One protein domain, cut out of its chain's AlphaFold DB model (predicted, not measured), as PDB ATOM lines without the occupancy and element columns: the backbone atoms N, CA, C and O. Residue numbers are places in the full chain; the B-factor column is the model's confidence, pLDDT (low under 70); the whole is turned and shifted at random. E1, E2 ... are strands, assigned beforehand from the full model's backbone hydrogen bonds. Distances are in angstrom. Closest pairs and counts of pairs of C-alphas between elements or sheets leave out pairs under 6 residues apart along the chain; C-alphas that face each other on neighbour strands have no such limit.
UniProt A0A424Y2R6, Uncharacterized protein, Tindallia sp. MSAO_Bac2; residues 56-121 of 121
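AT A GLANCE: This is residues 56 to 121 of the 121 residues of an uncharacterized protein of Tindallia sp. MSAO_Bac2 (UniProt A0A424Y2R6). A single long, strongly twisted sheet zigzags E1, E2, E3, E4 as a meander, each strand the antiparallel neighbour of the one before. Short E1 lies beside one end of E2, and E4 bends. The 66 printed residues include four named strands and no named helix: class all strand. The whole is loose, radius of gyration of the C-alphas 14.1 A, and elongated, 41 by 22 by 18 A.

IN THESE COORDINATES: E1, residues 62 to 65, begins at C-alpha (182.256, 248.152, 236.478). E2 is residues 71 to 81, 30.4 A; E3, 90 to 98, 24.4 A; E4, 103 to 112, 26.0 A, ending at (194.822, 228.381, 235.460).

HOW THE PARTS SIT: Edge strand E1 forms a hairpin with E2 at 141 degrees; N 64 and O 72 are 3.0 A apart. E2 and E3 form a hairpin at 158 degrees; N 77 to O 93 is 2.8 A. E3 and edge strand E4 form a hairpin at 163 degrees; N 92 to O 110 is 2.8 A. E4 bends by 64 degrees at residue 107. E1 is apart from E3 and E4.

THE WHOLE: The C-alphas farthest apart, Gly 69 and Gly 86, are 41.8 A apart. The printed part has no cut and no long link. Residues 84 to 86 and 121 have pLDDT under 70.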
ATOM      1  N   TYR A  56     193.039 242.155 242.607       96.88
ATOM      2  CA  TYR A  56     191.971 242.575 241.697       96.88
ATOM      3  C   TYR A  56     192.531 243.259 240.454       96.88
ATOM      4  O   TYR A  56     193.611 243.844 240.498       96.88
ATOM      5  N   GLU A  57     191.787 243.177 239.357       97.00
ATOM      6  CA  GLU A  57     192.093 243.811 238.074       97.00
ATOM      7  C   GLU A  57     191.403 245.187 238.001       97.00
ATOM      8  O   GLU A  57     190.181 245.240 237.835       97.00
ATOM      9  N   PRO A  58     192.121 246.321 238.128       95.81
ATOM     10  CA  PRO A  58     191.492 247.643 238.216       95.81
ATOM     11  C   PRO A  58     190.707 248.028 236.962       95.81
ATOM     12  O   PRO A  58     189.680 248.695 237.058       95.81
ATOM     13  N   GLU A  59     191.180 247.589 235.795       95.88
ATOM     14  CA  GLU A  59     190.542 247.861 234.505       95.88
ATOM     15  C   GLU A  59     189.214 247.112 234.328       95.88
ATOM     16  O   GLU A  59     188.403 247.502 233.492       95.88
ATOM     17  N   SER A  60     188.962 246.077 235.138       95.94
ATOM     18  CA  SER A  60     187.715 245.306 235.109       95.94
ATOM     19  C   SER A  60     186.587 245.894 235.956       95.94
ATOM     20  O   SER A  60     185.497 245.329 235.969       95.94
ATOM     21  N   ILE A  61     186.842 246.982 236.693       97.50
ATOM     22  CA  ILE A  61     185.854 247.549 237.611       97.50
ATOM     23  C   ILE A  61     184.701 248.168 236.819       97.50
ATOM     24  O   ILE A  61     184.870 249.186 236.145       97.50
ATOM     25  N   GLU A  62     183.510 247.605 236.987       98.06
ATOM     26  CA  GLU A  62     182.256 248.152 236.478       98.06
ATOM     27  C   GLU A  62     181.311 248.450 237.646       98.06
ATOM     28  O   GLU A  62     181.192 247.667 238.584       98.06
ATOM     29  N   ILE A  63     180.646 249.607 237.610       97.69
ATOM     30  CA  ILE A  63     179.685 250.009 238.642       97.69
ATOM     31  C   ILE A  63     178.321 250.174 237.990       97.69
ATOM     32  O   ILE A  63     178.164 250.970 237.062       97.69
ATOM     33  N   TRP A  64     177.329 249.465 238.515       97.31
ATOM     34  CA  TRP A  64     175.950 249.514 238.041       97.31
ATOM     35  C   TRP A  64     174.964 249.460 239.211       97.31
ATOM     36  O   TRP A  64     175.352 249.276 240.364       97.31
ATOM     37  N   SER A  65     173.682 249.680 238.929       97.62
ATOM     38  CA  SER A  65     172.617 249.582 239.930       97.62
ATOM     39  C   SER A  65     171.692 248.425 239.597       97.62
ATOM     40  O   SER A  65     171.257 248.309 238.450       97.62
ATOM     41  N   ASP A  66     171.387 247.593 240.589       94.81
ATOM     42  CA  ASP A  66     170.430 246.501 240.418       94.81
ATOM     43  C   ASP A  66     168.972 246.984 240.406       94.81
ATOM     44  O   ASP A  66     168.670 248.166 240.596       94.81
ATOM     45  N   ASP A  67     168.049 246.049 240.173       95.88
ATOM     46  CA  ASP A  67     166.610 246.326 240.113       95.88
ATOM     47  C   ASP A  67     166.034 246.830 241.453       95.88
ATOM     48  O   ASP A  67     164.949 247.415 241.487       95.88
ATOM     49  N   GLU A  68     166.744 246.610 242.562       94.44
ATOM     50  CA  GLU A  68     166.387 247.083 243.902       94.44
ATOM     51  C   GLU A  68     166.999 248.464 244.212       94.44
ATOM     52  O   GLU A  68     166.675 249.071 245.236       94.44
ATOM     53  N   GLY A  69     167.832 248.994 243.309       94.94
ATOM     54  CA  GLY A  69     168.519 250.275 243.440       94.94
ATOM     55  C   GLY A  69     169.825 250.210 244.234       94.94
ATOM     56  O   GLY A  69     170.365 251.265 244.571       94.94
ATOM     57  N   ASN A  70     170.343 249.016 244.532       95.56
ATOM     58  CA  ASN A  70     171.635 248.863 245.193       95.56
ATOM     59  C   ASN A  70     172.769 249.129 244.200       95.56
ATOM     60  O   ASN A  70     172.716 248.680 243.055       95.56
ATOM     61  N   ASN A  71     173.837 249.786 244.653       97.00
ATOM     62  CA  ASN A  71     175.058 249.921 243.861       97.00
ATOM     63  C   ASN A  71     175.859 248.618 243.907       97.00
ATOM     64  O   ASN A  71     176.238 248.164 244.988       97.00
ATOM     65  N   ILE A  72     176.138 248.040 242.745       98.00
ATOM     66  CA  ILE A  72     176.934 246.827 242.586       98.00
ATOM     67  C   ILE A  72     178.250 247.188 241.902       98.00
ATOM     68  O   ILE A  72     178.273 247.974 240.954       98.00
ATOM     69  N   ILE A  73     179.346 246.635 242.418       98.25
ATOM     70  CA  ILE A  73     180.679 246.739 241.829       98.25
ATOM     71  C   ILE A  73     181.065 245.361 241.313       98.25
ATOM     72  O   ILE A  73     181.259 244.440 242.108       98.25
ATOM     73  N   ASP A  74     181.220 245.250 240.006       98.38
ATOM     74  CA  ASP A  74     181.757 244.066 239.359       98.38
ATOM     75  C   ASP A  74     183.263 244.222 239.204       98.38
ATOM     76  O   ASP A  74     183.750 245.280 238.808       98.38
ATOM     77  N   VAL A  75     184.016 243.189 239.570       97.94
ATOM     78  CA  VAL A  75     185.477 243.196 239.468       97.94
ATOM     79  C   VAL A  75     186.015 241.780 239.308       97.94
ATOM     80  O   VAL A  75     185.578 240.848 239.990       97.94
ATOM     81  N   PHE A  76     186.998 241.608 238.427       97.44
ATOM     82  CA  PHE A  76     187.767 240.375 238.360       97.44
ATOM     83  C   PHE A  76     188.788 240.312 239.497       97.44
ATOM     84  O   PHE A  76     189.636 241.192 239.670       97.44
ATOM     85  N   VAL A  77     188.720 239.223 240.254       97.50
ATOM     86  CA  VAL A  77     189.612 238.894 241.362       97.50
ATOM     87  C   VAL A  77     190.489 237.719 240.951       97.50
ATOM     88  O   VAL A  77     189.985 236.675 240.537       97.50
ATOM     89  N   ARG A  78     191.806 237.875 241.085       96.31
ATOM     90  CA  ARG A  78     192.785 236.797 240.941       96.31
ATOM     91  C   ARG A  78     193.138 236.246 242.313       96.31
ATOM     92  O   ARG A  78     193.480 236.999 243.225       96.31
ATOM     93  N   ILE A  79     193.060 234.932 242.449       95.75
ATOM     94  CA  ILE A  79     193.307 234.209 243.692       95.75
ATOM     95  C   ILE A  79     194.467 233.256 243.446       95.75
ATOM     96  O   ILE A  79     194.327 232.294 242.700       95.75
ATOM     97  N   GLU A  80     195.610 233.525 244.063       94.38
ATOM     98  CA  GLU A  80     196.805 232.690 243.937       94.38
ATOM     99  C   GLU A  80     196.966 231.789 245.161       94.38
ATOM    100  O   GLU A  80     196.800 232.242 246.299       94.38
ATOM    101  N   TYR A  81     197.323 230.524 244.948       90.62
ATOM    102  CA  TYR A  81     197.539 229.557 246.026       90.62
ATOM    103  C   TYR A  81     199.017 229.531 246.426       90.62
ATOM    104  O   TYR A  81     199.898 229.401 245.579       90.62
ATOM    105  N   LYS A  82     199.313 229.648 247.729       82.38
ATOM    106  CA  LYS A  82     200.708 229.685 248.217       82.38
ATOM    107  C   LYS A  82     201.442 228.357 248.080       82.38
ATOM    108  O   LYS A  82     202.653 228.341 247.885       82.38
ATOM    109  N   GLU A  83     200.716 227.257 248.219       77.38
ATOM    110  CA  GLU A  83     201.231 225.913 248.004       77.38
ATOM    111  C   GLU A  83     200.482 225.316 246.820       77.38
ATOM    112  O   GLU A  83     199.253 225.372 246.765       77.38
ATOM    113  N   ASN A  84     201.230 224.777 245.858       63.91
ATOM    114  CA  ASN A  84     200.672 224.180 244.652       63.91
ATOM    115  C   ASN A  84     199.970 222.869 245.049       63.91
ATOM    116  O   ASN A  84     200.593 221.808 245.113       63.91
ATOM    117  N   LEU A  85     198.683 222.948 245.403       58.44
ATOM    118  CA  LEU A  85     197.874 221.801 245.844       58.44
ATOM    119  C   LEU A  85     197.511 220.849 244.684       58.44
ATOM    120  O   LEU A  85     196.811 219.860 244.893       58.44
ATOM    121  N   GLY A  86     197.989 221.127 243.469       67.06
ATOM    122  CA  GLY A  86     197.724 220.365 242.255       67.06
ATOM    123  C   GLY A  86     198.300 221.065 241.022       67.06
ATOM    124  O   GLY A  86     199.361 221.677 241.095       67.06
ATOM    125  N   THR A  87     197.593 220.960 239.896       75.81
ATOM    126  CA  THR A  87     197.891 221.663 238.634       75.81
ATOM    127  C   THR A  87     197.433 223.127 238.630       75.81
ATOM    128  O   THR A  87     197.935 223.908 237.830       75.81
ATOM    129  N   VAL A  88     196.521 223.522 239.528       82.62
ATOM    130  CA  VAL A  88     195.988 224.896 239.602       82.62
ATOM    131  C   VAL A  88     196.927 225.803 240.385       82.62
ATOM    132  O   VAL A  88     197.099 225.627 241.591       82.62
ATOM    133  N   ALA A  89     197.465 226.816 239.710       88.31
ATOM    134  CA  ALA A  89     198.295 227.846 240.323       88.31
ATOM    135  C   ALA A  89     197.470 229.054 240.791       88.31
ATOM    136  O   ALA A  89     197.747 229.622 241.852       88.31
ATOM    137  N   TYR A  90     196.450 229.446 240.021       92.06
ATOM    138  CA  TYR A  90     195.555 230.541 240.383       92.06
ATOM    139  C   TYR A  90     194.163 230.400 239.760       92.06
ATOM    140  O   TYR A  90     193.964 229.694 238.775       92.06
ATOM    141  N   GLU A  91     193.199 231.116 240.330       94.00
ATOM    142  CA  GLU A  91     191.861 231.304 239.772       94.00
ATOM    143  C   GLU A  91     191.635 232.775 239.411       94.00
ATOM    144  O   GLU A  91     192.163 233.674 240.069       94.00
ATOM    145  N   ARG A  92     190.811 233.032 238.394       95.25
ATOM    146  CA  ARG A  92     190.248 234.350 238.078       95.25
ATOM    147  C   ARG A  92     188.735 234.270 238.216       95.25
ATOM    148  O   ARG A  92     188.108 233.449 237.550       95.25
ATOM    149  N   GLN A  93     188.157 235.110 239.061       97.19
ATOM    150  CA  GLN A  93     186.736 235.077 239.392       97.19
ATOM    151  C   GLN A  93     186.087 236.445 239.185       97.19
ATOM    152  O   GLN A  93     186.670 237.446 239.589       97.19
ATOM    153  N   LEU A  94     184.883 236.506 238.612       97.62
ATOM    154  CA  LEU A  94     184.084 237.736 238.567       97.62
ATOM    155  C   LEU A  94     183.267 237.860 239.854       97.62
ATOM    156  O   LEU A  94     182.434 237.000 240.151       97.62
ATOM    157  N   TRP A  95     183.541 238.903 240.635       98.00
ATOM    158  CA  TRP A  95     182.864 239.186 241.897       98.00
ATOM    159  C   TRP A  95     181.918 240.371 241.726       98.00
ATOM    160  O   TRP A  95     182.342 241.423 241.265       98.00
ATOM    161  N   HIS A  96     180.674 240.210 242.175       97.88
ATOM    162  CA  HIS A  96     179.675 241.271 242.307       97.88
ATOM    163  C   HIS A  96     179.604 241.693 243.773       97.88
ATOM    164  O   HIS A  96     179.153 240.913 244.618       97.88
ATOM    165  N   LEU A  97     180.061 242.896 244.093       97.81
ATOM    166  CA  LEU A  97     180.158 243.420 245.453       97.81
ATOM    167  C   LEU A  97     179.035 244.423 245.717       97.81
ATOM    168  O   LEU A  97     178.890 245.394 244.981       97.81
ATOM    169  N   ASN A  98     178.301 244.249 246.815       97.38
ATOM    170  CA  ASN A  98     177.412 245.278 247.347       97.38
ATOM    171  C   ASN A  98     178.103 245.948 248.555       97.38
ATOM    172  O   ASN A  98     178.181 245.344 249.633       97.38
ATOM    173  N   PRO A  99     178.618 247.184 248.414       95.44
ATOM    174  CA  PRO A  99     179.379 247.849 249.467       95.44
ATOM    175  C   PRO A  99     178.507 248.296 250.648       95.44
ATOM    176  O   PRO A  99     179.028 248.517 251.738       95.44
ATOM    177  N   GLU A 100     177.189 248.417 250.467       95.62
ATOM    178  CA  GLU A 100     176.276 248.914 251.500       95.62
ATOM    179  C   GLU A 100     176.023 247.868 252.588       95.62
ATOM    180  O   GLU A 100     175.893 248.200 253.767       95.62
ATOM    181  N   ASN A 101     175.983 246.591 252.202       94.38
ATOM    182  CA  ASN A 101     175.773 245.476 253.125       94.38
ATOM    183  C   ASN A 101     176.982 244.529 253.241       94.38
ATOM    184  O   ASN A 101     176.926 243.572 254.017       94.38
ATOM    185  N   GLY A 102     178.058 244.790 252.493       93.06
ATOM    186  CA  GLY A 102     179.297 244.011 252.516       93.06
ATOM    187  C   GLY A 102     179.150 242.583 251.983       93.06
ATOM    188  O   GLY A 102     179.968 241.723 252.310       93.06
ATOM    189  N   ARG A 103     178.092 242.292 251.219       95.00
ATOM    190  CA  ARG A 103     177.877 240.978 250.602       95.00
ATOM    191  C   ARG A 103     178.489 240.934 249.213       95.00
ATOM    192  O   ARG A 103     178.632 241.957 248.549       95.00
ATOM    193  N   TYR A 104     178.785 239.721 248.763       95.12
ATOM    194  CA  TYR A 104     179.243 239.480 247.406       95.12
ATOM    195  C   TYR A 104     178.654 238.198 246.817       95.12
ATOM    196  O   TYR A 104     178.186 237.316 247.545       95.12
ATOM    197  N   LYS A 105     178.693 238.104 245.489       96.69
ATOM    198  CA  LYS A 105     178.367 236.907 244.706       96.69
ATOM    199  C   LYS A 105     179.448 236.690 243.647       96.69
ATOM    200  O   LYS A 105     179.996 237.658 243.142       96.69
ATOM    201  N   ILE A 106     179.712 235.435 243.294       96.94
ATOM    202  CA  ILE A 106     180.609 235.054 242.192       96.94
ATOM    203  C   ILE A 106     179.749 234.511 241.040       96.94
ATOM    204  O   ILE A 106     178.861 233.692 241.303       96.94
ATOM    205  N   SER A 107     179.966 234.964 239.801       94.25
ATOM    206  CA  SER A 107     179.272 234.439 238.603       94.25
ATOM    207  C   SER A 107     180.158 233.578 237.716       94.25
ATOM    208  O   SER A 107     179.707 232.534 237.255       94.25
ATOM    209  N   ASP A 108     181.402 234.002 237.508       92.56
ATOM    210  CA  ASP A 108     182.345 233.381 236.585       92.56
ATOM    211  C   ASP A 108     183.625 233.025 237.328       92.56
ATOM    212  O   ASP A 108     184.104 233.806 238.151       92.56
ATOM    213  N   ALA A 109     184.172 231.846 237.047       94.00
ATOM    214  CA  ALA A 109     185.403 231.361 237.652       94.00
ATOM    215  C   ALA A 109     186.194 230.538 236.634       94.00
ATOM    216  O   ALA A 109     185.662 229.618 236.015       94.00
ATOM    217  N   TYR A 110     187.471 230.874 236.490       93.00
ATOM    218  CA  TYR A 110     188.407 230.235 235.572       93.00
ATOM    219  C   TYR A 110     189.645 229.810 236.356       93.00
ATOM    220  O   TYR A 110     190.209 230.625 237.086       93.00
ATOM    221  N   ALA A 111     190.066 228.557 236.211       92.38
ATOM    222  CA  ALA A 111     191.276 228.034 236.838       92.38
ATOM    223  C   ALA A 111     192.424 228.016 235.828       92.38
ATOM    224  O   ALA A 111     192.211 227.747 234.645       92.38
ATOM    225  N   PHE A 112     193.634 228.297 236.299       90.56
ATOM    226  CA  PHE A 112     194.822 228.381 235.460       90.56
ATOM    227  C   PHE A 112     195.996 227.631 236.075       90.56
ATOM    228  O   PHE A 112     196.174 227.597 237.299       90.56
ATOM    229  N   GLU A 113     196.821 227.064 235.204       89.62
ATOM    230  CA  GLU A 113     198.102 226.477 235.572       89.62
ATOM    231  C   GLU A 113     199.179 227.558 235.761       89.62
ATOM    232  O   GLU A 113     198.972 228.751 235.520       89.62
ATOM    233  N   SER A 114     200.365 227.158 236.226       85.69
ATOM    234  CA  SER A 114     201.459 228.094 236.527       85.69
ATOM    235  C   SER A 114     202.014 228.830 235.307       85.69
ATOM    236  O   SER A 114     202.645 229.872 235.464       85.69
ATOM    237  N   ASP A 115     201.816 228.279 234.110       85.75
ATOM    238  CA  ASP A 115     202.194 228.911 232.845       85.75
ATOM    239  C   ASP A 115     201.105 229.851 232.296       85.75
ATOM    240  O   ASP A 115     201.293 230.449 231.240       85.75
ATOM    241  N   GLY A 116     199.989 230.005 233.019       84.38
ATOM    242  CA  GLY A 116     198.855 230.832 232.619       84.38
ATOM    243  C   GLY A 116     197.903 230.156 231.634       84.38
ATOM    244  O   GLY A 116     196.941 230.790 231.199       84.38
ATOM    245  N   SER A 117     198.124 228.884 231.285       86.94
ATOM    246  CA  SER A 117     197.167 228.131 230.481       86.94
ATOM    247  C   SER A 117     195.880 227.870 231.277       86.94
ATOM    248  O   SER A 117     195.935 227.612 232.486       86.94
ATOM    249  N   PRO A 118     194.697 227.987 230.647       87.56
ATOM    250  CA  PRO A 118     193.448 227.649 231.309       87.56
ATOM    251  C   PRO A 118     193.405 226.143 231.563       87.56
ATOM    252  O   PRO A 118     193.698 225.344 230.672       87.56
ATOM    253  N   GLN A 119     192.994 225.752 232.764       82.69
ATOM    254  CA  GLN A 119     192.723 224.356 233.055       82.69
ATOM    255  C   GLN A 119     191.350 223.983 232.485       82.69
ATOM    256  O   GLN A 119     190.352 224.644 232.780       82.69
ATOM    257  N   GLU A 120     191.287 222.915 231.689       70.50
ATOM    258  CA  GLU A 120     190.004 222.333 231.290       70.50
ATOM    259  C   GLU A 120     189.306 221.760 232.533       70.50
ATOM    260  O   GLU A 120     189.859 220.903 233.229       70.50
ATOM    261  N   THR A 121     188.115 222.279 232.831       56.75
ATOM    262  CA  THR A 121     187.240 221.825 233.920       56.75
ATOM    263  C   THR A 121     186.241 220.768 233.474       56.75
ATOM    264  O   THR A 121     185.767 220.815 232.315       56.75
TER     265      THR A 121